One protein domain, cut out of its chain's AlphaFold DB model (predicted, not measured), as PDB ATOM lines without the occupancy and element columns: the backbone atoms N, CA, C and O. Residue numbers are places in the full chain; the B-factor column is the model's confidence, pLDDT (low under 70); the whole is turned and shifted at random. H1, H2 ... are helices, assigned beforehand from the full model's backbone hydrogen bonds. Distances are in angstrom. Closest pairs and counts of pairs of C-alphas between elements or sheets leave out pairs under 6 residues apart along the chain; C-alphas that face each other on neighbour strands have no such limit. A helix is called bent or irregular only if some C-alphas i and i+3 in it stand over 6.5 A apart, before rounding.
ATOM      1  N   SER A  14      65.734 113.743  86.357       77.94
ATOM      2  CA  SER A  14      66.542 113.795  85.125       77.94
ATOM      3  C   SER A  14      67.936 114.381  85.373       77.94
ATOM      4  O   SER A  14      68.918 113.903  84.814       77.94
ATOM      5  N   VAL A  15      68.035 115.362  86.275       80.44
ATOM      6  CA  VAL A  15      69.298 115.990  86.685       80.44
ATOM      7  C   VAL A  15      70.202 115.010  87.442       80.44
ATOM      8  O   VAL A  15      71.384 114.914  87.126       80.44
ATOM      9  N   SER A  16      69.655 114.235  88.389       77.69
ATOM     10  CA  SER A  16      70.395 113.176  89.100       77.69
ATOM     11  C   SER A  16      70.887 112.102  88.130       77.69
ATOM     12  O   SER A  16      72.060 111.727  88.152       77.69
ATOM     13  N   LEU A  17      70.020 111.673  87.207       81.62
ATOM     14  CA  LEU A  17      70.361 110.674  86.199       81.62
ATOM     15  C   LEU A  17      71.493 111.149  85.285       81.62
ATOM     16  O   LEU A  17      72.436 110.400  85.057       81.62
ATOM     17  N   LEU A  18      71.426 112.385  84.785       84.19
ATOM     18  CA  LEU A  18      72.476 112.957  83.941       84.19
ATOM     19  C   LEU A  18      73.789 113.142  84.708       84.19
ATOM     20  O   LEU A  18      74.854 112.875  84.155       84.19
ATOM     21  N   MET A  19      73.729 113.529  85.984       83.19
ATOM     22  CA  MET A  19      74.909 113.652  86.841       83.19
ATOM     23  C   MET A  19      75.595 112.295  87.062       83.19
ATOM     24  O   MET A  19      76.806 112.175  86.874       83.19
ATOM     25  N   ILE A  20      74.826 111.261  87.409       82.06
ATOM     26  CA  ILE A  20      75.340 109.904  87.643       82.06
ATOM     27  C   ILE A  20      75.824 109.288  86.328       82.06
ATOM     28  O   ILE A  20      76.904 108.709  86.292       82.06
ATOM     29  N   CYS A  21      75.089 109.477  85.230       80.94
ATOM     30  CA  CYS A  21      75.500 109.055  83.890       80.94
ATOM     31  C   CYS A  21      76.828 109.708  83.482       80.94
ATOM     32  O   CYS A  21      77.734 109.018  83.023       80.94
ATOM     33  N   SER A  22      76.991 111.013  83.721       81.88
ATOM     34  CA  SER A  22      78.244 111.721  83.446       81.88
ATOM     35  C   SER A  22      79.404 111.190  84.289       81.88
ATOM     36  O   SER A  22      80.496 110.977  83.759       81.88
ATOM     37  N   MET A  23      79.181 110.919  85.581       82.94
ATOM     38  CA  MET A  23      80.209 110.306  86.423       82.94
ATOM     39  C   MET A  23      80.580 108.904  85.934       82.94
ATOM     40  O   MET A  23      81.760 108.620  85.753       82.94
ATOM     41  N   VAL A  24      79.599 108.046  85.646       85.62
ATOM     42  CA  VAL A  24      79.837 106.685  85.140       85.62
ATOM     43  C   VAL A  24      80.556 106.713  83.789       85.62
ATOM     44  O   VAL A  24      81.494 105.949  83.593       85.62
ATOM     45  N   ALA A  25      80.201 107.629  82.885       85.38
ATOM     46  CA  ALA A  25      80.849 107.765  81.581       85.38
ATOM     47  C   ALA A  25      82.337 108.140  81.683       85.38
ATOM     48  O   ALA A  25      83.120 107.745  80.822       85.38
ATOM     49  N   ARG A  26      82.754 108.853  82.738       85.88
ATOM     50  CA  ARG A  26      84.177 109.146  82.993       85.88
ATOM     51  C   ARG A  26      84.942 107.940  83.534       85.88
ATOM     52  O   ARG A  26      86.121 107.791  83.227       85.88
ATOM     53  N   TYR A  27      84.287 107.080  84.311       83.69
ATOM     54  CA  TYR A  27      84.906 105.876  84.877       83.69
ATOM     55  C   TYR A  27      84.808 104.650  83.962       83.69
ATOM     56  O   TYR A  27      85.582 103.708  84.117       83.69
ATOM     57  N   ALA A  28      83.908 104.658  82.982       85.06
ATOM     58  CA  ALA A  28      83.736 103.548  82.055       85.06
ATOM     59  C   ALA A  28      85.007 103.236  81.237       85.06
ATOM     60  O   ALA A  28      85.346 102.057  81.169       85.06
ATOM     61  N   PRO A  29      85.758 104.219  80.688       81.19
ATOM     62  CA  PRO A  29      87.008 103.943  79.982       81.19
ATOM     63  C   PRO A  29      88.078 103.256  80.846       81.19
ATOM     64  O   PRO A  29      88.533 102.187  80.457       81.19
ATOM     65  N   PRO A  30      88.494 103.769  82.022       80.00
ATOM     66  CA  PRO A  30      89.527 103.091  82.808       80.00
ATOM     67  C   PRO A  30      89.086 101.706  83.305       80.00
ATOM     68  O   PRO A  30      89.905 100.790  83.362       80.00
ATOM     69  N   ILE A  31      87.799 101.516  83.619       81.69
ATOM     70  CA  ILE A  31      87.261 100.210  84.025       81.69
ATOM     71  C   ILE A  31      87.264  99.228  82.848       81.69
ATOM     72  O   ILE A  31      87.651  98.072  83.023       81.69
ATOM     73  N   SER A  32      86.881  99.673  81.647       80.31
ATOM     74  CA  SER A  32      86.918  98.830  80.453       80.31
ATOM     75  C   SER A  32      88.349  98.492  80.046       80.31
ATOM     76  O   SER A  32      88.604  97.343  79.712       80.31
ATOM     77  N   TYR A  33      89.302  99.421  80.169       74.69
ATOM     78  CA  TYR A  33      90.727  99.144  79.959       74.69
ATOM     79  C   TYR A  33      91.280  98.123  80.954       74.69
ATOM     80  O   TYR A  33      91.994  97.208  80.552       74.69
ATOM     81  N   ASN A  34      90.927  98.232  82.239       76.94
ATOM     82  CA  ASN A  34      91.344  97.257  83.245       76.94
ATOM     83  C   ASN A  34      90.745  95.867  82.964       76.94
ATOM     84  O   ASN A  34      91.435  94.858  83.055       76.94
ATOM     85  N   PHE A  35      89.478  95.813  82.541       75.81
ATOM     86  CA  PHE A  35      88.827  94.570  82.132       75.81
ATOM     87  C   PHE A  35      89.464  93.967  80.871       75.81
ATOM     88  O   PHE A  35      89.763  92.778  80.859       75.81
ATOM     89  N   LEU A  36      89.736  94.782  79.846       67.12
ATOM     90  CA  LEU A  36      90.424  94.376  78.614       67.12
ATOM     91  C   LEU A  36      91.826  93.820  78.901       67.12
ATOM     92  O   LEU A  36      92.223  92.826  78.303       67.12
ATOM     93  N   ASN A  37      92.542  94.408  79.861       64.25
ATOM     94  CA  ASN A  37      93.854  93.926  80.286       64.25
ATOM     95  C   ASN A  37      93.787  92.572  81.022       64.25
ATOM     96  O   ASN A  37      94.731  91.787  80.959       64.25
ATOM     97  N   LEU A  38      92.674  92.275  81.697       65.81
ATOM     98  CA  LEU A  38      92.453  91.003  82.394       65.81
ATOM     99  C   LEU A  38      91.989  89.872  81.462       65.81
ATOM    100  O   LEU A  38      92.176  88.706  81.799       65.81
ATOM    101  N   ILE A  39      91.412  90.188  80.297       64.38
ATOM    102  CA  ILE A  39      90.903  89.194  79.335       64.38
ATOM    103  C   ILE A  39      91.878  88.885  78.193       64.38
ATOM    104  O   ILE A  39      91.435  88.539  77.098       64.38
ATOM    105  N   HIS A  40      93.192  88.984  78.415       56.00
ATOM    106  CA  HIS A  40      94.164  88.442  77.464       56.00
ATOM    107  C   HIS A  40      93.911  86.936  77.299       56.00
ATOM    108  O   HIS A  40      94.368  86.117  78.094       56.00
ATOM    109  N   LEU A  41      93.140  86.573  76.273       58.00
ATOM    110  CA  LEU A  41      92.984  85.196  75.843       58.00
ATOM    111  C   LEU A  41      94.320  84.788  75.225       58.00
ATOM    112  O   LEU A  41      94.627  85.118  74.075       58.00
ATOM    113  N   GLU A  42      95.127  84.074  76.009       51.25
ATOM    114  CA  GLU A  42      96.184  83.236  75.460       51.25
ATOM    115  C   GLU A  42      95.556  82.394  74.345       51.25
ATOM    116  O   GLU A  42      94.536  81.744  74.569       51.25
ATOM    117  N   MET A  43      96.153  82.433  73.147       52.56
ATOM    118  CA  MET A  43      95.739  81.693  71.939       52.56
ATOM    119  C   MET A  43      94.900  82.457  70.893       52.56
ATOM    120  O   MET A  43      94.119  81.856  70.163       52.56
ATOM    121  N   GLY A  44      95.110  83.770  70.734       56.91
ATOM    122  CA  GLY A  44      94.842  84.472  69.461       56.91
ATOM    123  C   GLY A  44      93.378  84.523  69.000       56.91
ATOM    124  O   GLY A  44      93.105  84.819  67.833       56.91
ATOM    125  N   ALA A  45      92.431  84.237  69.892       57.47
ATOM    126  CA  ALA A  45      91.008  84.264  69.596       57.47
ATOM    127  C   ALA A  45      90.476  85.699  69.699       57.47
ATOM    128  O   ALA A  45      90.271  86.225  70.792       57.47
ATOM    129  N   LYS A  46      90.231  86.324  68.542       58.00
ATOM    130  CA  LYS A  46      89.652  87.671  68.466       58.00
ATOM    131  C   LYS A  46      88.182  87.648  68.862       58.00
ATOM    132  O   LYS A  46      87.376  86.963  68.227       58.00
ATOM    133  N   THR A  47      87.805  88.429  69.869       64.69
ATOM    134  CA  THR A  47      86.389  88.571  70.243       64.69
ATOM    135  C   THR A  47      85.676  89.562  69.314       64.69
ATOM    136  O   THR A  47      86.278  90.474  68.746       64.69
ATOM    137  N   ILE A  48      84.354  89.422  69.156       60.00
ATOM    138  CA  ILE A  48      83.533  90.364  68.363       60.00
ATOM    139  C   ILE A  48      83.640  91.797  68.927       60.00
ATOM    140  O   ILE A  48      83.538  92.770  68.178       60.00
ATOM    141  N   PHE A  49      83.914  91.919  70.230       54.19
ATOM    142  CA  PHE A  49      84.164  93.184  70.915       54.19
ATOM    143  C   PHE A  49      85.500  93.820  70.509       54.19
ATOM    144  O   PHE A  49      85.518  95.009  70.218       54.19
ATOM    145  N   GLU A  50      86.579  93.048  70.368       56.19
ATOM    146  CA  GLU A  50      87.878  93.526  69.858       56.19
ATOM    147  C   GLU A  50      87.768  94.064  68.419       56.19
ATOM    148  O   GLU A  50      88.311  95.117  68.084       56.19
ATOM    149  N   LYS A  51      86.964  93.399  67.574       59.06
ATOM    150  CA  LYS A  51      86.700  93.825  66.188       59.06
ATOM    151  C   LYS A  51      85.875  95.118  66.089       59.06
ATOM    152  O   LYS A  51      85.974  95.819  65.087       59.06
ATOM    153  N   ARG A  52      85.032  95.416  67.087       55.09
ATOM    154  CA  ARG A  52      84.135  96.591  67.098       55.09
ATOM    155  C   ARG A  52      84.681  97.769  67.911       55.09
ATOM    156  O   ARG A  52      84.354  98.899  67.571       55.09
ATOM    157  N   MET A  53      85.491  97.517  68.941       52.94
ATOM    158  CA  MET A  53      86.101  98.537  69.808       52.94
ATOM    159  C   MET A  53      87.429  99.071  69.243       52.94
ATOM    160  O   MET A  53      87.868 100.152  69.618       52.94
ATOM    161  N   GLY A  54      88.038  98.340  68.303       51.91
ATOM    162  CA  GLY A  54      89.370  98.639  67.796       51.91
ATOM    163  C   GLY A  54      90.437  98.064  68.721       51.91
ATOM    164  O   GLY A  54      90.356  98.166  69.944       51.91
ATOM    165  N   ASN A  55      91.446  97.436  68.125       54.28
ATOM    166  CA  ASN A  55      92.628  97.014  68.856       54.28
ATOM    167  C   ASN A  55      93.439  98.267  69.206       54.28
ATOM    168  O   ASN A  55      93.868  98.981  68.297       54.28
TER     169      ASN A  55
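Overview. This is residues 14 to 55 of the 287 residues of an uncharacterized protein of Dorcoceras hygrometricum (UniProt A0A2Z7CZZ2). The picture is a hook: one long, bent helix, H1, makes the shaft, and after it residues 39 to 47 fold the backbone round to a short helix, H2, set off from the shaft. The printed part has 42 residues, with two named helices, H1 then H2, and no named strand; the class is all helix. The whole is extended, with a radius of gyration of the C-alphas of 14.3 A, a rod spanning 45 by 18 by 11 A.

Along the chain. Find C-alpha 14 at (66.542, 113.795, 85.125), where H1, residues 14 to 38, begins. By its hydrogen bonds it was assigned as one helix, but it is bent: C-alphas 26 and 29 are 6.6 A apart. Its arm H1a, residues 14 to 26, is 18.4 A long; its arm H1b, residues 29 to 38, is 14.2 A long and ends at C-alpha 38, (92.453, 91.003, 82.394). Further on, H2, residues 48 to 53, runs 8.7 A to C-alpha 53 at (86.101, 98.537, 69.808).

Arrangement. Look at the bend first: H1a and H1b stand at a steep tilt of 44 degrees. From Leu 38, a short link of 9 residues leads to H2. H2 is apart from H1a and also from H1b, with no C-alpha of either arm within 8 A of it. In H1a, H1b and H2 every O i to N i+4 pair is within hydrogen-bond range.

Size, cuts and confidence. Residues 14 to 35, which belong to H1, stand free, and so do residues 37 to 45. The two C-alphas farthest apart are those of Val 15 and Met 43, 45.7 A. The printed part has no cut. Its mean pLDDT is 70.2, and residues 36 to 55 are under 70, low confidence.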